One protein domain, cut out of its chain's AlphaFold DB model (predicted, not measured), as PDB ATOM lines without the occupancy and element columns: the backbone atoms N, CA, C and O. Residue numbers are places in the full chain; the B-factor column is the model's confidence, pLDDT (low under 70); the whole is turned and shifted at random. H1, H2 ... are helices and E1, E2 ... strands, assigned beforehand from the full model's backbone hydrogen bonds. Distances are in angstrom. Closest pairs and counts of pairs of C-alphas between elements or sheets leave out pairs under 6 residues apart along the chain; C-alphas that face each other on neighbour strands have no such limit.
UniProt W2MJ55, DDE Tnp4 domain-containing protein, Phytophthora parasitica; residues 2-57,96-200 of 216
ATOM      1  N   ASN A   2      79.254  40.496 153.646       49.16
ATOM      2  CA  ASN A   2      78.897  41.789 153.055       49.16
ATOM      3  C   ASN A   2      80.094  42.255 152.226       49.16
ATOM      4  O   ASN A   2      81.144  42.544 152.792       49.16
ATOM      5  N   GLU A   3      79.951  42.290 150.904       58.19
ATOM      6  CA  GLU A   3      80.937  42.933 150.036       58.19
ATOM      7  C   GLU A   3      81.057  44.403 150.446       58.19
ATOM      8  O   GLU A   3      80.084  45.164 150.383       58.19
ATOM      9  N   ILE A   4      82.246  44.795 150.901       67.69
ATOM     10  CA  ILE A   4      82.573  46.196 151.142       67.69
ATOM     11  C   ILE A   4      82.512  46.891 149.783       67.69
ATOM     12  O   ILE A   4      83.168  46.475 148.832       67.69
ATOM     13  N   LYS A   5      81.683  47.930 149.678       84.19
ATOM     14  CA  LYS A   5      81.537  48.735 148.464       84.19
ATOM     15  C   LYS A   5      82.336  50.026 148.645       84.19
ATOM     16  O   LYS A   5      81.745  50.999 149.112       84.19
ATOM     17  N   PRO A   6      83.631  50.061 148.279       87.19
ATOM     18  CA  PRO A   6      84.540  51.161 148.628       87.19
ATOM     19  C   PRO A   6      84.085  52.528 148.093       87.19
ATOM     20  O   PRO A   6      84.384  53.572 148.662       87.19
ATOM     21  N   TYR A   7      83.303  52.540 147.014       91.75
ATOM     22  CA  TYR A   7      82.824  53.774 146.393       91.75
ATOM     23  C   TYR A   7      81.387  54.144 146.764       91.75
ATOM     24  O   TYR A   7      80.891  55.172 146.315       91.75
ATOM     25  N   TYR A   8      80.683  53.320 147.543       91.88
ATOM     26  CA  TYR A   8      79.272  53.554 147.838       91.88
ATOM     27  C   TYR A   8      79.095  54.446 149.067       91.88
ATOM     28  O   TYR A   8      79.403  54.050 150.189       91.88
ATOM     29  N   SER A   9      78.517  55.626 148.856       88.56
ATOM     30  CA  SER A   9      78.115  56.534 149.924       88.56
ATOM     31  C   SER A   9      76.752  56.135 150.479       88.56
ATOM     32  O   SER A   9      75.731  56.192 149.789       88.56
ATOM     33  N   GLY A  10      76.725  55.774 151.763       86.00
ATOM     34  CA  GLY A  10      75.484  55.500 152.484       86.00
ATOM     35  C   GLY A  10      74.573  56.725 152.589       86.00
ATOM     36  O   GLY A  10      73.365  56.566 152.465       86.00
ATOM     37  N   LYS A  11      75.148  57.927 152.739       85.75
ATOM     38  CA  LYS A  11      74.422  59.195 152.926       85.75
ATOM     39  C   LYS A  11      73.581  59.572 151.707       85.75
ATOM     40  O   LYS A  11      72.403  59.866 151.842       85.75
ATOM     41  N   HIS A  12      74.192  59.541 150.525       86.12
ATOM     42  CA  HIS A  12      73.529  59.952 149.283       86.12
ATOM     43  C   HIS A  12      73.007  58.766 148.470       86.12
ATOM     44  O   HIS A  12      72.426  58.968 147.416       86.12
ATOM     45  N   HIS A  13      73.235  57.528 148.918       89.31
ATOM     46  CA  HIS A  13      72.880  56.304 148.191       89.31
ATOM     47  C   HIS A  13      73.442  56.240 146.759       89.31
ATOM     48  O   HIS A  13      72.843  55.662 145.847       89.31
ATOM     49  N   LEU A  14      74.627  56.823 146.573       90.75
ATOM     50  CA  LEU A  14      75.309  56.962 145.291       90.75
ATOM     51  C   LEU A  14      76.723  56.401 145.364       90.75
ATOM     52  O   LEU A  14      77.365  56.417 146.412       90.75
ATOM     53  N   TYR A  15      77.208  55.924 144.220       91.56
ATOM     54  CA  TYR A  15      78.627  55.646 144.039       91.56
ATOM     55  C   TYR A  15      79.338  56.938 143.648       91.56
ATOM     56  O   TYR A  15      78.850  57.652 142.771       91.56
ATOM     57  N   GLY A  16      80.475  57.226 144.270       92.44
ATOM     58  CA  GLY A  16      81.234  58.427 143.958       92.44
ATOM     59  C   GLY A  16      82.601  58.464 144.611       92.44
ATOM     60  O   GLY A  16      82.972  57.573 145.375       92.44
ATOM     61  N   TYR A  17      83.315  59.532 144.293       94.06
ATOM     62  CA  TYR A  17      84.577  59.902 144.904       94.06
ATOM     63  C   TYR A  17      84.349  60.999 145.941       94.06
ATOM     64  O   TYR A  17      83.426  61.809 145.809       94.06
ATOM     65  N   LYS A  18      85.190  61.019 146.970       94.00
ATOM     66  CA  LYS A  18      85.212  62.064 147.990       94.00
ATOM     67  C   LYS A  18      86.569  62.735 148.009       94.00
ATOM     68  O   LYS A  18      87.589  62.057 148.004       94.00
ATOM     69  N   VAL A  19      86.552  64.056 148.074       95.12
ATOM     70  CA  VAL A  19      87.743  64.903 148.121       95.12
ATOM     71  C   VAL A  19      87.543  65.915 149.232       95.12
ATOM     72  O   VAL A  19      86.439  66.441 149.393       95.12
ATOM     73  N   GLU A  20      88.603  66.210 149.972       96.06
ATOM     74  CA  GLU A  20      88.614  67.334 150.890       96.06
ATOM     75  C   GLU A  20      89.206  68.565 150.202       96.06
ATOM     76  O   GLU A  20      90.292  68.522 149.618       96.06
ATOM     77  N   VAL A  21      88.486  69.682 150.295       96.00
ATOM     78  CA  VAL A  21      88.956  70.997 149.858       96.00
ATOM     79  C   VAL A  21      88.932  71.929 151.059       96.00
ATOM     80  O   VAL A  21      87.895  72.087 151.703       96.00
ATOM     81  N   SER A  22      90.064  72.564 151.351       93.81
ATOM     82  CA  SER A  22      90.160  73.551 152.429       93.81
ATOM     83  C   SER A  22      89.991  74.955 151.845       93.81
ATOM     84  O   SER A  22      90.756  75.347 150.962       93.81
ATOM     85  N   VAL A  23      89.001  75.707 152.330       92.44
ATOM     86  CA  VAL A  23      88.638  77.046 151.837       92.44
ATOM     87  C   VAL A  23      88.832  78.072 152.949       92.44
ATOM     88  O   VAL A  23      88.425  77.847 154.086       92.44
ATOM     89  N   LEU A  24      89.474  79.192 152.625       88.19
ATOM     90  CA  LEU A  24      89.687  80.310 153.539       88.19
ATOM     91  C   LEU A  24      88.412  81.155 153.721       88.19
ATOM     92  O   LEU A  24      87.557  81.173 152.834       88.19
ATOM     93  N   PRO A  25      88.318  81.966 154.793       85.56
ATOM     94  CA  PRO A  25      87.212  82.911 154.985       85.56
ATOM     95  C   PRO A  25      87.034  83.925 153.842       85.56
ATOM     96  O   PRO A  25      85.942  84.437 153.627       85.56
ATOM     97  N   ASN A  26      88.092  84.194 153.068       85.69
ATOM     98  CA  ASN A  26      88.025  85.035 151.869       85.69
ATOM     99  C   ASN A  26      87.442  84.312 150.634       85.69
ATOM    100  O   ASN A  26      87.383  84.896 149.551       85.69
ATOM    101  N   GLY A  27      87.036  83.047 150.775       90.00
ATOM    102  CA  GLY A  27      86.432  82.241 149.720       90.00
ATOM    103  C   GLY A  27      87.414  81.540 148.786       90.00
ATOM    104  O   GLY A  27      86.972  80.952 147.803       90.00
ATOM    105  N   LEU A  28      88.724  81.589 149.049       93.81
ATOM    106  CA  LEU A  28      89.724  80.915 148.218       93.81
ATOM    107  C   LEU A  28      90.059  79.525 148.759       93.81
ATOM    108  O   LEU A  28      90.391  79.365 149.933       93.81
ATOM    109  N   ALA A  29      90.032  78.524 147.884       96.50
ATOM    110  CA  ALA A  29      90.527  77.191 148.188       96.50
ATOM    111  C   ALA A  29      92.061  77.178 148.221       96.50
ATOM    112  O   ALA A  29      92.713  77.604 147.268       96.50
ATOM    113  N   ILE A  30      92.640  76.662 149.301       94.69
ATOM    114  CA  ILE A  30      94.095  76.606 149.523       94.69
ATOM    115  C   ILE A  30      94.661  75.189 149.482       94.69
ATOM    116  O   ILE A  30      95.874  75.014 149.405       94.69
ATOM    117  N   ASN A  31      93.795  74.180 149.535       95.81
ATOM    118  CA  ASN A  31      94.183  72.781 149.467       95.81
ATOM    119  C   ASN A  31      93.086  71.940 148.826       95.81
ATOM    120  O   ASN A  31      91.903  72.251 148.959       95.81
ATOM    121  N   CYS A  32      93.506  70.876 148.152       96.69
ATOM    122  CA  CYS A  32      92.653  69.869 147.548       96.69
ATOM    123  C   CYS A  32      93.386  68.527 147.627       96.69
ATOM    124  O   CYS A  32      94.426  68.351 146.974       96.69
ATOM    125  N   THR A  33      92.860  67.601 148.424       96.75
ATOM    126  CA  THR A  33      93.426  66.253 148.550       96.75
ATOM    127  C   THR A  33      93.231  65.459 147.260       96.75
ATOM    128  O   THR A  33      92.497  65.880 146.363       96.75
ATOM    129  N   ASP A  34      93.888  64.307 147.173       96.25
ATOM    130  CA  ASP A  34      93.501  63.290 146.200       96.25
ATOM    131  C   ASP A  34      92.154  62.678 146.608       96.25
ATOM    132  O   ASP A  34      91.689  62.823 147.753       96.25
ATOM    133  N   HIS A  35      91.502  62.027 145.657       95.75
ATOM    134  CA  HIS A  35      90.221  61.402 145.891       95.75
ATOM    135  C   HIS A  35      90.317  60.121 146.715       95.75
ATOM    136  O   HIS A  35      91.273  59.352 146.677       95.75
ATOM    137  N   THR A  36      89.236  59.868 147.439       95.44
ATOM    138  CA  THR A  36      88.983  58.629 148.164       95.44
ATOM    139  C   THR A  36      87.667  58.016 147.697       95.44
ATOM    140  O   THR A  36      86.835  58.667 147.052       95.44
ATOM    141  N   GLY A  37      87.447  56.745 148.030       93.94
ATOM    142  CA  GLY A  37      86.180  56.080 147.759       93.94
ATOM    143  C   GLY A  37      85.002  56.706 148.517       93.94
ATOM    144  O   GLY A  37      85.116  57.148 149.657       93.94
ATOM    145  N   GLY A  38      83.822  56.717 147.901       91.00
ATOM    146  CA  GLY A  38      82.593  57.263 148.478       91.00
ATOM    147  C   GLY A  38      82.138  56.639 149.801       91.00
ATOM    148  O   GLY A  38      81.322  57.257 150.489       91.00
ATOM    149  N   SER A  39      82.649  55.464 150.190       91.69
ATOM    150  CA  SER A  39      82.383  54.891 151.516       91.69
ATOM    151  C   SER A  39      83.272  55.463 152.621       91.69
ATOM    152  O   SER A  39      82.976  55.243 153.795       91.69
ATOM    153  N   THR A  40      84.354  56.170 152.281       92.69
ATOM    154  CA  THR A  40      85.270  56.765 153.261       92.69
ATOM    155  C   THR A  40      84.530  57.799 154.100       92.69
ATOM    156  O   THR A  40      83.770  58.621 153.581       92.69
ATOM    157  N   HIS A  41      84.701  57.738 155.418       90.88
ATOM    158  CA  HIS A  41      84.060  58.675 156.333       90.88
ATOM    159  C   HIS A  41      84.757  60.038 156.276       90.88
ATOM    160  O   HIS A  41      85.983  60.095 156.272       90.88
ATOM    161  N   ASP A  42      83.994  61.131 156.302       90.69
ATOM    162  CA  ASP A  42      84.535  62.487 156.126       90.69
ATOM    163  C   ASP A  42      85.592  62.816 157.201       90.69
ATOM    164  O   ASP A  42      86.637  63.386 156.903       90.69
ATOM    165  N   ALA A  43      85.389  62.349 158.442       89.31
ATOM    166  CA  ALA A  43      86.370  62.519 159.521       89.31
ATOM    167  C   ALA A  43      87.663  61.706 159.335       89.31
ATOM    168  O   ALA A  43      88.664  62.034 159.963       89.31
ATOM    169  N   ALA A  44      87.650  60.633 158.538       91.69
ATOM    170  CA  ALA A  44      88.872  59.902 158.207       91.69
ATOM    171  C   ALA A  44      89.713  60.718 157.220       91.69
ATOM    172  O   ALA A  44      90.873  60.973 157.504       91.69
ATOM    173  N   ILE A  45      89.082  61.248 156.163       93.75
ATOM    174  CA  ILE A  45      89.741  62.120 155.176       93.75
ATOM    175  C   ILE A  45      90.399  63.320 155.878       93.75
ATOM    176  O   ILE A  45      91.586  63.572 155.689       93.75
ATOM    177  N   PHE A  46      89.662  63.972 156.783       90.19
ATOM    178  CA  PHE A  46      90.182  65.096 157.570       90.19
ATOM    179  C   PHE A  46      91.386  64.723 158.449       90.19
ATOM    180  O   PHE A  46      92.348  65.483 158.572       90.19
ATOM    181  N   LYS A  47      91.355  63.541 159.078       90.50
ATOM    182  CA  LYS A  47      92.468  63.053 159.908       90.50
ATOM    183  C   LYS A  47      93.688  62.697 159.068       90.50
ATOM    184  O   LYS A  47      94.803  62.987 159.489       90.50
ATOM    185  N   ASP A  48      93.483  62.127 157.888       92.69
ATOM    186  CA  ASP A  48      94.569  61.795 156.967       92.69
ATOM    187  C   ASP A  48      95.269  63.070 156.461       92.69
ATOM    188  O   ASP A  48      96.482  63.082 156.250       92.69
ATOM    189  N   ASN A  49      94.540  64.189 156.373       92.62
ATOM    190  CA  ASN A  49      95.069  65.494 155.977       92.62
ATOM    191  C   ASN A  49      95.629  66.346 157.146       92.62
ATOM    192  O   ASN A  49      95.967  67.524 156.980       92.62
ATOM    193  N   VAL A  50      95.793  65.771 158.347       88.94
ATOM    194  CA  VAL A  50      96.204  66.515 159.557       88.94
ATOM    195  C   VAL A  50      97.523  67.274 159.396       88.94
ATOM    196  O   VAL A  50      97.666  68.376 159.921       88.94
ATOM    197  N   ALA A  51      98.488  66.743 158.639       88.62
ATOM    198  CA  ALA A  51      99.780  67.397 158.432       88.62
ATOM    199  C   ALA A  51      99.656  68.724 157.660       88.62
ATOM    200  O   ALA A  51     100.415  69.669 157.903       88.62
ATOM    201  N   PHE A  52      98.700  68.816 156.731       91.50
ATOM    202  CA  PHE A  52      98.373  70.071 156.064       91.50
ATOM    203  C   PHE A  52      97.732  71.048 157.052       91.50
ATOM    204  O   PHE A  52      98.231  72.163 157.198       91.50
ATOM    205  N   HIS A  53      96.699  70.612 157.781       86.94
ATOM    206  CA  HIS A  53      95.996  71.456 158.752       86.94
ATOM    207  C   HIS A  53      96.926  71.991 159.840       86.94
ATOM    208  O   HIS A  53      96.930  73.189 160.103       86.94
ATOM    209  N   ALA A  54      97.771  71.133 160.416       84.88
ATOM    210  CA  ALA A  54      98.731  71.517 161.442       84.88
ATOM    211  C   ALA A  54      99.694  72.598 160.936       84.88
ATOM    212  O   ALA A  54      99.985  73.549 161.650       84.88
ATOM    213  N   ARG A  55     100.160  72.487 159.688       85.50
ATOM    214  CA  ARG A  55     101.024  73.491 159.053       85.50
ATOM    215  C   ARG A  55     100.284  74.789 158.743       85.50
ATOM    216  O   ARG A  55     100.878  75.846 158.926       85.50
ATOM    217  N   ALA A  56      99.045  74.709 158.265       81.50
ATOM    218  CA  ALA A  56      98.226  75.871 157.925       81.50
ATOM    219  C   ALA A  56      97.744  76.639 159.170       81.50
ATOM    220  O   ALA A  56      97.563  77.847 159.096       81.50
ATOM    221  N   MET A  57      97.585  75.954 160.309       74.88
ATOM    222  CA  MET A  57      97.199  76.538 161.601       74.88
ATOM    223  C   MET A  57      98.396  76.856 162.513       74.88
ATOM    224  O   MET A  57      98.211  77.124 163.700       74.88
ATOM    225  N   ARG A  96      77.484  80.065 160.344       68.31
ATOM    226  CA  ARG A  96      77.603  81.247 159.472       68.31
ATOM    227  C   ARG A  96      78.946  81.289 158.749       68.31
ATOM    228  O   ARG A  96      78.962  81.561 157.553       68.31
ATOM    229  N   ASP A  97      80.044  80.954 159.420       65.12
ATOM    230  CA  ASP A  97      81.368  80.922 158.784       65.12
ATOM    231  C   ASP A  97      81.467  79.823 157.713       65.12
ATOM    232  O   ASP A  97      82.108  80.010 156.680       65.12
ATOM    233  N   ARG A  98      80.764  78.694 157.892       72.62
ATOM    234  CA  ARG A  98      80.699  77.603 156.897       72.62
ATOM    235  C   ARG A  98      79.941  77.969 155.622       72.62
ATOM    236  O   ARG A  98      80.173  77.327 154.597       72.62
ATOM    237  N   VAL A  99      79.123  79.024 155.633       84.12
ATOM    238  CA  VAL A  99      78.400  79.502 154.440       84.12
ATOM    239  C   VAL A  99      79.369  79.823 153.298       84.12
ATOM    240  O   VAL A  99      79.037  79.621 152.132       84.12
ATOM    241  N   ILE A 100      80.602  80.257 153.596       87.94
ATOM    242  CA  ILE A 100      81.597  80.531 152.549       87.94
ATOM    243  C   ILE A 100      82.018  79.265 151.790       87.94
ATOM    244  O   ILE A 100      82.234  79.315 150.580       87.94
ATOM    245  N   VAL A 101      82.092  78.126 152.485       90.69
ATOM    246  CA  VAL A 101      82.452  76.830 151.901       90.69
ATOM    247  C   VAL A 101      81.334  76.363 150.976       90.69
ATOM    248  O   VAL A 101      81.592  75.965 149.842       90.69
ATOM    249  N   GLU A 102      80.086  76.482 151.427       92.25
ATOM    250  CA  GLU A 102      78.908  76.156 150.620       92.25
ATOM    251  C   GLU A 102      78.823  77.041 149.376       92.25
ATOM    252  O   GLU A 102      78.641  76.529 148.274       92.25
ATOM    253  N   ASN A 103      79.055  78.349 149.518       93.81
ATOM    254  CA  ASN A 103      79.110  79.268 148.384       93.81
ATOM    255  C   ASN A 103      80.225  78.885 147.396       93.81
ATOM    256  O   ASN A 103      80.013  78.902 146.184       93.81
ATOM    257  N   PHE A 104      81.410  78.508 147.885       95.75
ATOM    258  CA  PHE A 104      82.506  78.073 147.017       95.75
ATOM    259  C   PHE A 104      82.113  76.842 146.192       95.75
ATOM    260  O   PHE A 104      82.274  76.833 144.968       95.75
ATOM    261  N   PHE A 105      81.552  75.817 146.841       94.94
ATOM    262  CA  PHE A 105      81.101  74.614 146.146       94.94
ATOM    263  C   PHE A 105      79.910  74.881 145.230       94.94
ATOM    264  O   PHE A 105      79.864  74.322 144.139       94.94
ATOM    265  N   GLY A 106      78.991  75.765 145.609       94.50
ATOM    266  CA  GLY A 106      77.912  76.224 144.742       94.50
ATOM    267  C   GLY A 106      78.444  76.805 143.441       94.50
ATOM    268  O   GLY A 106      78.112  76.320 142.362       94.50
ATOM    269  N   ARG A 107      79.390  77.750 143.532       95.00
ATOM    270  CA  ARG A 107      80.045  78.336 142.355       95.00
ATOM    271  C   ARG A 107      80.784  77.284 141.523       95.00
ATOM    272  O   ARG A 107      80.645  77.284 140.302       95.00
ATOM    273  N   LEU A 108      81.537  76.379 142.157       96.50
ATOM    274  CA  LEU A 108      82.242  75.278 141.484       96.50
ATOM    275  C   LEU A 108      81.265  74.412 140.668       96.50
ATOM    276  O   LEU A 108      81.526  74.102 139.508       96.50
ATOM    277  N   LYS A 109      80.129  74.021 141.252       94.00
ATOM    278  CA  LYS A 109      79.136  73.168 140.581       94.00
ATOM    279  C   LYS A 109      78.366  73.922 139.496       94.00
ATOM    280  O   LYS A 109      78.040  73.322 138.480       94.00
ATOM    281  N   THR A 110      78.119  75.218 139.668       93.94
ATOM    282  CA  THR A 110      77.447  76.037 138.651       93.94
ATOM    283  C   THR A 110      78.345  76.304 137.440       93.94
ATOM    284  O   THR A 110      77.861  76.318 136.310       93.94
ATOM    285  N   LEU A 111      79.652  76.495 137.644       94.50
ATOM    286  CA  LEU A 111      80.592  76.766 136.553       94.50
ATOM    287  C   LEU A 111      80.995  75.506 135.782       94.50
ATOM    288  O   LEU A 111      81.146  75.558 134.561       94.50
ATOM    289  N   TRP A 112      81.196  74.381 136.475       95.31
ATOM    290  CA  TRP A 112      81.838  73.205 135.886       95.31
ATOM    291  C   TRP A 112      80.903  71.997 135.881       95.31
ATOM    292  O   TRP A 112      80.743  71.304 136.890       95.31
ATOM    293  N   GLY A 113      80.360  71.681 134.700       92.69
ATOM    294  CA  GLY A 113      79.462  70.534 134.492       92.69
ATOM    295  C   GLY A 113      80.064  69.186 134.913       92.69
ATOM    296  O   GLY A 113      79.378  68.301 135.416       92.69
ATOM    297  N   ILE A 114      81.388  69.055 134.790       91.44
ATOM    298  CA  ILE A 114      82.150  67.876 135.225       91.44
ATOM    299  C   ILE A 114      82.031  67.652 136.740       91.44
ATOM    300  O   ILE A 114      82.026  66.514 137.206       91.44
ATOM    301  N   CYS A 115      81.924  68.731 137.517       91.88
ATOM    302  CA  CYS A 115      81.727  68.655 138.954       91.88
ATOM    303  C   CYS A 115      80.246  68.496 139.318       91.88
ATOM    304  O   CYS A 115      79.961  67.906 140.360       91.88
ATOM    305  N   SER A 116      79.311  69.026 138.526       89.94
ATOM    306  CA  SER A 116      77.876  68.944 138.821       89.94
ATOM    307  C   SER A 116      77.239  67.622 138.429       89.94
ATOM    308  O   SER A 116      76.231  67.257 139.019       89.94
ATOM    309  N   ASP A 117      77.767  66.904 137.446       89.31
ATOM    310  CA  ASP A 117      77.138  65.688 136.939       89.31
ATOM    311  C   ASP A 117      77.923  64.422 137.280       89.31
ATOM    312  O   ASP A 117      78.981  64.436 137.910       89.31
ATOM    313  N   LYS A 118      77.355  63.276 136.895       90.44
ATOM    314  CA  LYS A 118      77.999  61.981 137.082       90.44
ATOM    315  C   LYS A 118      79.327  61.956 136.326       90.44
ATOM    316  O   LYS A 118      79.333  62.126 135.108       90.44
ATOM    317  N   TRP A 119      80.407  61.634 137.033       91.56
ATOM    318  CA  TRP A 119      81.715  61.381 136.437       91.56
ATOM    319  C   TRP A 119      81.652  60.258 135.390       91.56
ATOM    320  O   TRP A 119      81.031  59.215 135.623       91.56
ATOM    321  N   ARG A 120      82.262  60.488 134.220       91.38
ATOM    322  CA  ARG A 120      82.233  59.565 133.067       91.38
ATOM    323  C   ARG A 120      83.612  59.120 132.584       91.38
ATOM    324  O   ARG A 120      83.666  58.239 131.732       91.38
ATOM    325  N   PHE A 121      84.679  59.736 133.080       92.19
ATOM    326  CA  PHE A 121      86.041  59.416 132.670       92.19
ATOM    327  C   PHE A 121      86.649  58.361 133.598       92.19
ATOM    328  O   PHE A 121      85.978  57.816 134.479       92.19
ATOM    329  N   ASP A 122      87.911  58.042 133.362       93.50
ATOM    330  CA  ASP A 122      88.687  57.141 134.195       93.50
ATOM    331  C   ASP A 122      88.986  57.747 135.574       93.50
ATOM    332  O   ASP A 122      88.844  58.946 135.812       93.50
ATOM    333  N   GLU A 123      89.369  56.885 136.509       93.19
ATOM    334  CA  GLU A 123      89.701  57.273 137.881       93.19
ATOM    335  C   GLU A 123      91.028  58.037 137.950       93.19
ATOM    336  O   GLU A 123      91.131  59.028 138.667       93.19
ATOM    337  N   ALA A 124      92.022  57.637 137.147       95.00
ATOM    338  CA  ALA A 124      93.366  58.211 137.190       95.00
ATOM    339  C   ALA A 124      93.401  59.696 136.800       95.00
ATOM    340  O   ALA A 124      94.267  60.440 137.259       95.00
ATOM    341  N   SER A 125      92.454  60.150 135.976       95.44
ATOM    342  CA  SER A 125      92.358  61.555 135.586       95.44
ATOM    343  C   SER A 125      91.520  62.413 136.539       95.44
ATOM    344  O   SER A 125      91.580  63.642 136.455       95.44
ATOM    345  N   TYR A 126      90.765  61.807 137.464       96.25
ATOM    346  CA  TYR A 126      89.802  62.517 138.308       96.25
ATOM    347  C   TYR A 126      90.440  63.671 139.087       96.25
ATOM    348  O   TYR A 126      89.958  64.805 139.010       96.25
ATOM    349  N   ASP A 127      91.555  63.412 139.773       96.94
ATOM    350  CA  ASP A 127      92.216  64.415 140.615       96.94
ATOM    351  C   ASP A 127      92.735  65.600 139.804       96.94
ATOM    352  O   ASP A 127      92.624  66.745 140.242       96.94
ATOM    353  N   LEU A 128      93.251  65.349 138.597       96.50
ATOM    354  CA  LEU A 128      93.721  66.401 137.696       96.50
ATOM    355  C   LEU A 128      92.572  67.342 137.318       96.50
ATOM    356  O   LEU A 128      92.684  68.560 137.479       96.50
ATOM    357  N   TYR A 129      91.455  66.784 136.846       96.62
ATOM    358  CA  TYR A 129      90.302  67.575 136.425       96.62
ATOM    359  C   TYR A 129      89.634  68.287 137.601       96.62
ATOM    360  O   TYR A 129      89.267  69.459 137.486       96.62
ATOM    361  N   PHE A 130      89.498  67.615 138.745       97.25
ATOM    362  CA  PHE A 130      88.887  68.210 139.925       97.25
ATOM    363  C   PHE A 130      89.738  69.363 140.472       97.25
ATOM    364  O   PHE A 130      89.213  70.457 140.696       97.25
ATOM    365  N   ARG A 131      91.064  69.183 140.581       97.56
ATOM    366  CA  ARG A 131      91.995  70.257 140.971       97.56
ATOM    367  C   ARG A 131      91.974  71.425 139.991       97.56
ATOM    368  O   ARG A 131      91.983  72.574 140.432       97.56
ATOM    369  N   ALA A 132      91.886  71.161 138.686       97.56
ATOM    370  CA  ALA A 132      91.736  72.215 137.686       97.56
ATOM    371  C   ALA A 132      90.444  73.023 137.906       97.56
ATOM    372  O   ALA A 132      90.484  74.252 137.902       97.56
ATOM    373  N   CYS A 133      89.318  72.360 138.187       97.62
ATOM    374  CA  CYS A 133      88.057  73.040 138.499       97.62
ATOM    375  C   CYS A 133      88.166  73.899 139.770       97.62
ATOM    376  O   CYS A 133      87.700  75.040 139.786       97.62
ATOM    377  N   VAL A 134      88.822  73.399 140.824       97.88
ATOM    378  CA  VAL A 134      89.081  74.166 142.058       97.88
ATOM    379  C   VAL A 134      89.940  75.403 141.763       97.88
ATOM    380  O   VAL A 134      89.576  76.515 142.153       97.88
ATOM    381  N   ALA A 135      91.033  75.246 141.014       97.69
ATOM    382  CA  ALA A 135      91.930  76.344 140.655       97.69
ATOM    383  C   ALA A 135      91.241  77.411 139.787       97.69
ATOM    384  O   ALA A 135      91.364  78.608 140.053       97.69
ATOM    385  N   LEU A 136      90.463  77.001 138.783       97.44
ATOM    386  CA  LEU A 136      89.698  77.926 137.945       97.44
ATOM    387  C   LEU A 136      88.591  78.633 138.739       97.44
ATOM    388  O   LEU A 136      88.327  79.815 138.513       97.44
ATOM    389  N   THR A 137      87.987  77.953 139.716       97.25
ATOM    390  CA  THR A 137      87.022  78.581 140.632       97.25
ATOM    391  C   THR A 137      87.691  79.658 141.473       97.25
ATOM    392  O   THR A 137      87.140  80.748 141.574       97.25
ATOM    393  N   ASN A 138      88.905  79.429 141.984       97.25
ATOM    394  CA  ASN A 138      89.668  80.473 142.677       97.25
ATOM    395  C   ASN A 138      89.886  81.711 141.799       97.25
ATOM    396  O   ASN A 138      89.672  82.832 142.259       97.25
ATOM    397  N   VAL A 139      90.272  81.530 140.530       96.44
ATOM    398  CA  VAL A 139      90.416  82.652 139.585       96.44
ATOM    399  C   VAL A 139      89.089  83.392 139.434       96.44
ATOM    400  O   VAL A 139      89.048  84.620 139.519       96.44
ATOM    401  N   HIS A 140      87.986  82.660 139.285       95.75
ATOM    402  CA  HIS A 140      86.667  83.268 139.168       95.75
ATOM    403  C   HIS A 140      86.243  84.006 140.450       95.75
ATOM    404  O   HIS A 140      85.646  85.076 140.354       95.75
ATOM    405  N   VAL A 141      86.549  83.482 141.640       94.88
ATOM    406  CA  VAL A 141      86.261  84.139 142.928       94.88
ATOM    407  C   VAL A 141      87.049  85.442 143.066       94.88
ATOM    408  O   VAL A 141      86.489  86.443 143.507       94.88
ATOM    409  N   ARG A 142      88.308  85.474 142.608       93.38
ATOM    410  CA  ARG A 142      89.125  86.701 142.595       93.38
ATOM    411  C   ARG A 142      88.537  87.795 141.706       93.38
ATOM    412  O   ARG A 142      88.636  88.966 142.048       93.38
ATOM    413  N   LEU A 143      87.942  87.421 140.573       93.00
ATOM    414  CA  LEU A 143      87.297  88.368 139.658       93.00
ATOM    415  C   LEU A 143      85.886  88.754 140.117       93.00
ATOM    416  O   LEU A 143      85.420  89.860 139.850       93.00
ATOM    417  N   ARG A 144      85.174  87.823 140.758       89.75
ATOM    418  CA  ARG A 144      83.778  87.963 141.176       89.75
ATOM    419  C   ARG A 144      83.580  87.284 142.533       89.75
ATOM    420  O   ARG A 144      83.391  86.059 142.546       89.75
ATOM    421  N   PRO A 145      83.549  88.067 143.630       90.06
ATOM    422  CA  PRO A 145      83.367  87.547 144.980       90.06
ATOM    423  C   PRO A 145      82.163  86.609 145.110       90.06
ATOM    424  O   PRO A 145      81.185  86.706 144.354       90.06
ATOM    425  N   LEU A 146      82.250  85.693 146.075       90.62
ATOM    426  CA  LEU A 146      81.170  84.766 146.405       90.62
ATOM    427  C   LEU A 146      79.944  85.527 146.926       90.62
ATOM    428  O   LEU A 146      80.064  86.530 147.629       90.62
ATOM    429  N   ARG A 147      78.759  85.056 146.545       84.19
ATOM    430  CA  ARG A 147      77.459  85.660 146.850       84.19
ATOM    431  C   ARG A 147      76.567  84.635 147.540       84.19
ATOM    432  O   ARG A 147      76.757  83.435 147.385       84.19
ATOM    433  N   GLY A 148      75.529  85.108 148.227       78.50
ATOM    434  CA  GLY A 148      74.555  84.221 148.877       78.50
ATOM    435  C   GLY A 148      73.767  83.325 147.911       78.50
ATOM    436  O   GLY A 148      73.268  82.283 148.322       78.50
ATOM    437  N   ASP A 149      73.664  83.690 146.628       85.12
ATOM    438  CA  ASP A 149      73.024  82.832 145.622       85.12
ATOM    439  C   ASP A 149      73.840  81.568 145.321       85.12
ATOM    440  O   ASP A 149      73.249  80.532 145.026       85.12
ATOM    441  N   ASP A 150      75.168  81.617 145.479       89.38
ATOM    442  CA  ASP A 150      76.017  80.444 145.271       89.38
ATOM    443  C   ASP A 150      75.664  79.334 146.277       89.38
ATOM    444  O   ASP A 150      75.519  78.172 145.905       89.38
ATOM    445  N   GLY A 151      75.428  79.686 147.542       86.69
ATOM    446  CA  GLY A 151      75.006  78.734 148.571       86.69
ATOM    447  C   GLY A 151      73.659  78.089 148.250       86.69
ATOM    448  O   GLY A 151      73.501  76.879 148.403       86.69
ATOM    449  N   LYS A 152      72.707  78.855 147.697       88.50
ATOM    450  CA  LYS A 152      71.418  78.298 147.245       88.50
ATOM    451  C   LYS A 152      71.612  77.268 146.138       88.50
ATOM    452  O   LYS A 152      70.911  76.257 146.118       88.50
ATOM    453  N   ASP A 153      72.536  77.512 145.214       89.56
ATOM    454  CA  ASP A 153      72.843  76.560 144.147       89.56
ATOM    455  C   ASP A 153      73.477  75.278 144.698       89.56
ATOM    456  O   ASP A 153      73.113  74.183 144.260       89.56
ATOM    457  N   TYR A 154      74.325  75.383 145.727       90.81
ATOM    458  CA  TYR A 154      74.830  74.211 146.441       90.81
ATOM    459  C   TYR A 154      73.707  73.416 147.122       90.81
ATOM    460  O   TYR A 154      73.637  72.197 146.959       90.81
ATOM    461  N   SER A 155      72.777  74.084 147.812       90.94
ATOM    462  CA  SER A 155      71.634  73.409 148.444       90.94
ATOM    463  C   SER A 155      70.747  72.687 147.425       90.94
ATOM    464  O   SER A 155      70.339  71.550 147.656       90.94
ATOM    465  N   LYS A 156      70.472  73.309 146.267       91.31
ATOM    466  CA  LYS A 156      69.729  72.660 145.169       91.31
ATOM    467  C   LYS A 156      70.461  71.419 144.663       91.31
ATOM    468  O   LYS A 156      69.833  70.393 144.410       91.31
ATOM    469  N   TYR A 157      71.779  71.513 144.507       91.62
ATOM    470  CA  TYR A 157      72.610  70.397 144.074       91.62
ATOM    471  C   TYR A 157      72.577  69.231 145.076       91.62
ATOM    472  O   TYR A 157      72.381  68.086 144.663       91.62
ATOM    473  N   ASP A 158      72.710  69.503 146.376       90.62
ATOM    474  CA  ASP A 158      72.663  68.471 147.421       90.62
ATOM    475  C   ASP A 158      71.285  67.792 147.502       90.62
ATOM    476  O   ASP A 158      71.191  66.560 147.548       90.62
ATOM    477  N   ALA A 159      70.208  68.577 147.402       93.06
ATOM    478  CA  ALA A 159      68.846  68.051 147.332       93.06
ATOM    479  C   ALA A 159      68.666  67.116 146.125       93.06
ATOM    480  O   ALA A 159      68.179  65.990 146.269       93.06
ATOM    481  N   ARG A 160      69.147  67.537 144.947       93.00
ATOM    482  CA  ARG A 160      69.116  66.728 143.722       93.00
ATOM    483  C   ARG A 160      69.910  65.428 143.873       93.00
ATOM    484  O   ARG A 160      69.475  64.384 143.397       93.00
ATOM    485  N   LEU A 161      71.078  65.457 144.522       90.81
ATOM    486  CA  LEU A 161      71.859  64.242 144.787       90.81
ATOM    487  C   LEU A 161      71.082  63.247 145.651       90.81
ATOM    488  O   LEU A 161      71.075  62.051 145.350       90.81
ATOM    489  N   CYS A 162      70.426  63.735 146.704       91.25
ATOM    490  CA  CYS A 162      69.615  62.897 147.578       91.25
ATOM    491  C   CYS A 162      68.442  62.262 146.815       91.25
ATOM    492  O   CYS A 162      68.211  61.061 146.954       91.25
ATOM    493  N   GLU A 163      67.762  63.026 145.957       93.31
ATOM    494  CA  GLU A 163      66.669  62.536 145.104       93.31
ATOM    495  C   GLU A 163      67.123  61.428 144.139       93.31
ATOM    496  O   GLU A 163      66.524  60.353 144.073       93.31
ATOM    497  N   ILE A 164      68.246  61.620 143.441       92.00
ATOM    498  CA  ILE A 164      68.792  60.586 142.544       92.00
ATOM    499  C   ILE A 164      69.119  59.307 143.336       92.00
ATOM    500  O   ILE A 164      68.877  58.185 142.869       92.00
ATOM    501  N   GLY A 165      69.666  59.464 144.542       90.31
ATOM    502  CA  GLY A 165      69.968  58.366 145.452       90.31
ATOM    503  C   GLY A 165      68.739  57.551 145.855       90.31
ATOM    504  O   GLY A 165      68.746  56.315 145.768       90.31
ATOM    505  N   THR A 166      67.666  58.224 146.274       91.69
ATOM    506  CA  THR A 166      66.417  57.564 146.682       91.69
ATOM    507  C   THR A 166      65.772  56.834 145.506       91.69
ATOM    508  O   THR A 166      65.426  55.653 145.641       91.69
ATOM    509  N   GLU A 167      65.723  57.448 144.321       92.19
ATOM    510  CA  GLU A 167      65.223  56.798 143.108       92.19
ATOM    511  C   GLU A 167      65.983  55.508 142.761       92.19
ATOM    512  O   GLU A 167      65.390  54.489 142.380       92.19
ATOM    513  N   LEU A 168      67.315  55.534 142.859       89.38
ATOM    514  CA  LEU A 168      68.153  54.368 142.579       89.38
ATOM    515  C   LEU A 168      67.859  53.226 143.551       89.38
ATOM    516  O   LEU A 168      67.743  52.069 143.122       89.38
ATOM    517  N   LEU A 169      67.679  53.529 144.838       89.06
ATOM    518  CA  LEU A 169      67.278  52.535 145.829       89.06
ATOM    519  C   LEU A 169      65.908  51.935 145.527       89.06
ATOM    520  O   LEU A 169      65.737  50.717 145.634       89.06
ATOM    521  N   GLU A 170      64.931  52.748 145.133       91.12
ATOM    522  CA  GLU A 170      63.609  52.256 144.747       91.12
ATOM    523  C   GLU A 170      63.670  51.337 143.528       91.12
ATOM    524  O   GLU A 170      63.100  50.239 143.539       91.12
ATOM    525  N   LYS A 171      64.421  51.736 142.493       92.12
ATOM    526  CA  LYS A 171      64.669  50.921 141.295       92.12
ATOM    527  C   LYS A 171      65.311  49.580 141.673       92.12
ATOM    528  O   LYS A 171      64.886  48.531 141.180       92.12
ATOM    529  N   GLN A 172      66.277  49.571 142.595       89.31
ATOM    530  CA  GLN A 172      66.881  48.337 143.109       89.31
ATOM    531  C   GLN A 172      65.890  47.478 143.910       89.31
ATOM    532  O   GLN A 172      65.830  46.265 143.699       89.31
ATOM    533  N   LYS A 173      65.077  48.078 144.793       90.88
ATOM    534  CA  LYS A 173      64.023  47.375 145.551       90.88
ATOM    535  C   LYS A 173      63.029  46.691 144.605       90.88
ATOM    536  O   LYS A 173      62.748  45.505 144.784       90.88
ATOM    537  N   LYS A 174      62.561  47.395 143.566       93.56
ATOM    538  CA  LYS A 174      61.664  46.852 142.527       93.56
ATOM    539  C   LYS A 174      62.307  45.673 141.785       93.56
ATOM    540  O   LYS A 174      61.689  44.614 141.669       93.56
ATOM    541  N   LYS A 175      63.575  45.801 141.362       92.25
ATOM    542  CA  LYS A 175      64.334  44.704 140.722       92.25
ATOM    543  C   LYS A 175      64.455  43.471 141.627       92.25
ATOM    544  O   LYS A 175      64.221  42.359 141.154       92.25
ATOM    545  N   ARG A 176      64.765  43.653 142.918       89.75
ATOM    546  CA  ARG A 176      64.857  42.551 143.897       89.75
ATOM    547  C   ARG A 176      63.522  41.832 144.084       89.75
ATOM    548  O   ARG A 176      63.497  40.609 143.991       89.75
ATOM    549  N   LYS A 177      62.420  42.571 144.267       93.25
ATOM    550  CA  LYS A 177      61.069  41.986 144.376       93.25
ATOM    551  C   LYS A 177      60.710  41.167 143.133       93.25
ATOM    552  O   LYS A 177      60.271  40.029 143.258       93.25
ATOM    553  N   ARG A 178      60.980  41.701 141.935       93.94
ATOM    554  CA  ARG A 178      60.752  40.982 140.670       93.94
ATOM    555  C   ARG A 178      61.569  39.694 140.584       93.94
ATOM    556  O   ARG A 178      61.046  38.657 140.192       93.94
ATOM    557  N   TYR A 179      62.842  39.738 140.972       91.81
ATOM    558  CA  TYR A 179      63.692  38.548 141.004       91.81
ATOM    559  C   TYR A 179      63.165  37.485 141.982       91.81
ATOM    560  O   TYR A 179      63.104  36.311 141.619       91.81
ATOM    561  N   GLN A 180      62.754  37.890 143.188       91.88
ATOM    562  CA  GLN A 180      62.181  36.994 144.200       91.88
ATOM    563  C   GLN A 180      60.890  36.335 143.702       91.88
ATOM    564  O   GLN A 180      60.778  35.113 143.767       91.88
ATOM    565  N   ALA A 181      59.969  37.115 143.126       92.44
ATOM    566  CA  ALA A 181      58.733  36.602 142.538       92.44
ATOM    567  C   ALA A 181      59.012  35.604 141.402       92.44
ATOM    568  O   ALA A 181      58.497  34.488 141.409       92.44
ATOM    569  N   ASN A 182      59.912  35.951 140.475       94.06
ATOM    570  CA  ASN A 182      60.293  35.064 139.374       94.06
ATOM    571  C   ASN A 182      60.963  33.775 139.874       94.06
ATOM    572  O   ASN A 182      60.756  32.705 139.303       94.06
ATOM    573  N   ARG A 183      61.775  33.848 140.937       90.12
ATOM    574  CA  ARG A 183      62.386  32.669 141.563       90.12
ATOM    575  C   ARG A 183      61.331  31.777 142.220       90.12
ATOM    576  O   ARG A 183      61.383  30.567 142.015       90.12
ATOM    577  N   ALA A 184      60.387  32.357 142.961       92.75
ATOM    578  CA  ALA A 184      59.288  31.621 143.582       92.75
ATOM    579  C   ALA A 184      58.416  30.918 142.529       92.75
ATOM    580  O   ALA A 184      58.130  29.731 142.670       92.75
ATOM    581  N   ALA A 185      58.090  31.604 141.427       92.00
ATOM    582  CA  ALA A 185      57.359  31.019 140.305       92.00
ATOM    583  C   ALA A 185      58.109  29.824 139.691       92.00
ATOM    584  O   ALA A 185      57.528  28.752 139.551       92.00
ATOM    585  N   ARG A 186      59.418  29.960 139.415       91.19
ATOM    586  CA  ARG A 186      60.243  28.850 138.893       91.19
ATOM    587  C   ARG A 186      60.256  27.637 139.824       91.19
ATOM    588  O   ARG A 186      60.126  26.513 139.348       91.19
ATOM    589  N   LEU A 187      60.394  27.856 141.133       90.31
ATOM    590  CA  LEU A 187      60.365  26.779 142.128       90.31
ATOM    591  C   LEU A 187      58.988  26.107 142.197       90.31
ATOM    592  O   LEU A 187      58.913  24.881 142.215       90.31
ATOM    593  N   CYS A 188      57.907  26.888 142.165       88.31
ATOM    594  CA  CYS A 188      56.542  26.366 142.169       88.31
ATOM    595  C   CYS A 188      56.251  25.524 140.914       88.31
ATOM    596  O   CYS A 188      55.726  24.417 141.021       88.31
ATOM    597  N   THR A 189      56.655  25.990 139.728       86.06
ATOM    598  CA  THR A 189      56.528  25.224 138.478       86.06
ATOM    599  C   THR A 189      57.358  23.938 138.505       86.06
ATOM    600  O   THR A 189      56.860  22.889 138.096       86.06
ATOM    601  N   ALA A 190      58.600  23.988 139.002       84.44
ATOM    602  CA  ALA A 190      59.455  22.806 139.132       84.44
ATOM    603  C   ALA A 190      58.860  21.770 140.099       84.44
ATOM    604  O   ALA A 190      58.851  20.579 139.790       84.44
ATOM    605  N   TYR A 191      58.307  22.229 141.227       80.94
ATOM    606  CA  TYR A 191      57.596  21.377 142.175       80.94
ATOM    607  C   TYR A 191      56.375  20.720 141.522       80.94
ATOM    608  O   TYR A 191      56.305  19.499 141.497       80.94
ATOM    609  N   ARG A 192      55.482  21.492 140.877       77.56
ATOM    610  CA  ARG A 192      54.305  20.941 140.173       77.56
ATOM    611  C   ARG A 192      54.672  19.888 139.128       77.56
ATOM    612  O   ARG A 192      54.015  18.856 139.064       77.56
ATOM    613  N   ARG A 193      55.722  20.120 138.329       72.12
ATOM    614  CA  ARG A 193      56.205  19.129 137.347       72.12
ATOM    615  C   ARG A 193      56.684  17.844 138.021       72.12
ATOM    616  O   ARG A 193      56.360  16.761 137.549       72.12
ATOM    617  N   ARG A 194      57.420  17.955 139.131       72.25
ATOM    618  CA  ARG A 194      57.911  16.796 139.889       72.25
ATOM    619  C   ARG A 194      56.764  16.007 140.534       72.25
ATOM    620  O   ARG A 194      56.771  14.785 140.457       72.25
ATOM    621  N   THR A 195      55.768  16.683 141.106       68.38
ATOM    622  CA  THR A 195      54.599  16.031 141.720       68.38
ATOM    623  C   THR A 195      53.681  15.395 140.677       68.38
ATOM    624  O   THR A 195      53.200  14.291 140.890       68.38
ATOM    625  N   SER A 196      53.482  16.041 139.523       66.94
ATOM    626  CA  SER A 196      52.729  15.467 138.399       66.94
ATOM    627  C   SER A 196      53.400  14.207 137.847       66.94
ATOM    628  O   SER A 196      52.711  13.224 137.598       66.94
ATOM    629  N   TYR A 197      54.732  14.197 137.736       60.16
ATOM    630  CA  TYR A 197      55.485  12.999 137.364       60.16
ATOM    631  C   TYR A 197      55.291  11.871 138.389       60.16
ATOM    632  O   TYR A 197      54.924  10.761 138.017       60.16
ATOM    633  N   TYR A 198      55.442  12.160 139.685       57.44
ATOM    634  CA  TYR A 198      55.274  11.156 140.744       57.44
ATOM    635  C   TYR A 198      53.836  10.614 140.836       57.44
ATOM    636  O   TYR A 198      53.637   9.418 141.003       57.44
ATOM    637  N   SER A 199      52.834  11.477 140.646       57.38
ATOM    638  CA  SER A 199      51.423  11.083 140.573       57.38
ATOM    639  C   SER A 199      51.136  10.221 139.338       57.38
ATOM    640  O   SER A 199      50.459   9.209 139.465       57.38
ATOM    641  N   SER A 200      51.715  10.536 138.174       57.41
ATOM    642  CA  SER A 200      51.566   9.709 136.965       57.41
ATOM    643  C   SER A 200      52.243   8.334 137.061       57.41
ATOM    644  O   SER A 200      51.778   7.377 136.448       57.41
TER     645      SER A 200
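AT A GLANCE: This is residues 2 to 57 and 96 to 200 of the 216 residues of the protein "DDE Tnp4 domain-containing protein" of Phytophthora parasitica (UniProt W2MJ55). This is a compact head with one very long helix, H6, whose residues 170 to 200 stick out from it as a straight arm. In the head, H3 lies between the small hairpin E1 E2 and the first part of H6, which crosses it, while H5 packs along E2; the short helices H1 and H2 lie off to a side and touch no other helix. The printed part has 161 residues, with two named strands followed by six named helices in the order E1 E2 H1 H2 H3 H4 H5 H6; the sheet, E1 - E2, is antiparallel and the class is mostly helix. The whole is only just extended, close to loose, with a radius of gyration of the C-alphas of 23.2 A and spans of 86 by 33 by 30 A, the arm making the length.

IN THESE COORDINATES: Residues 2 to 20 hold no named element. Find C-alpha 21 at (88.956, 70.997, 149.858), where E1, residues 21 to 23, begins its 6.4 A; E2, residues 29 to 32, covers 7.7 A. Next come H1, residues 42 to 48, 10.1 A, and H2, residues 50 to 56, 9.7 A. Beyond the cut, H3, residues 96 to 111, runs 23.5 A from (77.603, 81.247, 159.472). H4, residues 113 to 116, covers 4.9 A, and H5, residues 126 to 143, 26.0 A. H6, residues 148 to 200, runs 78.9 A to C-alpha 200 at (51.566, 9.709, 136.965).

HOW THE PARTS SIT: Start at the hub, H3. It touches H6 about perpendicular at 71 degrees, only just past steep, closest at the C-alphas of Gly 106 and Tyr 154, 4.1 A; H6 does this with residues 148 to 157 alone. H3 touches H5 at 70.2 degrees, again only just about perpendicular, closest at the C-alphas of Leu 108 and Thr 137, 5.9 A. H3 and H4 touch only at the corner, with the C-alphas of Lys 109 and Ser 116 closest at 4.7 A. The closest C-alphas of E1 and H3 are Val 23 and Val 101, 6.2 A; those of E2 and H5 are Ala 29 and Asn 138, 6.5 A. In the hairpin E1 E2, N 30 and O 22 are within hydrogen-bond range at 2.8 A. H1 and H2 meet only through their link. Every O i to N i+4 pair is within hydrogen-bond range in H1, H2 and H5, against 10 of 12 in H3 and 48 of 49 in H6; H4 is too short for one.

THE WHOLE: The C-alphas farthest apart, Leu 143 and Ser 200, are 86.4 A apart. Residues 58 to 95 are not printed, and C-alphas 57 and 96 stand 20.3 A apart across that cut. Of the links printed whole, none is long. The model's pLDDT is under 70 at residues 2 to 4, 96 to 97 and 195 to 200.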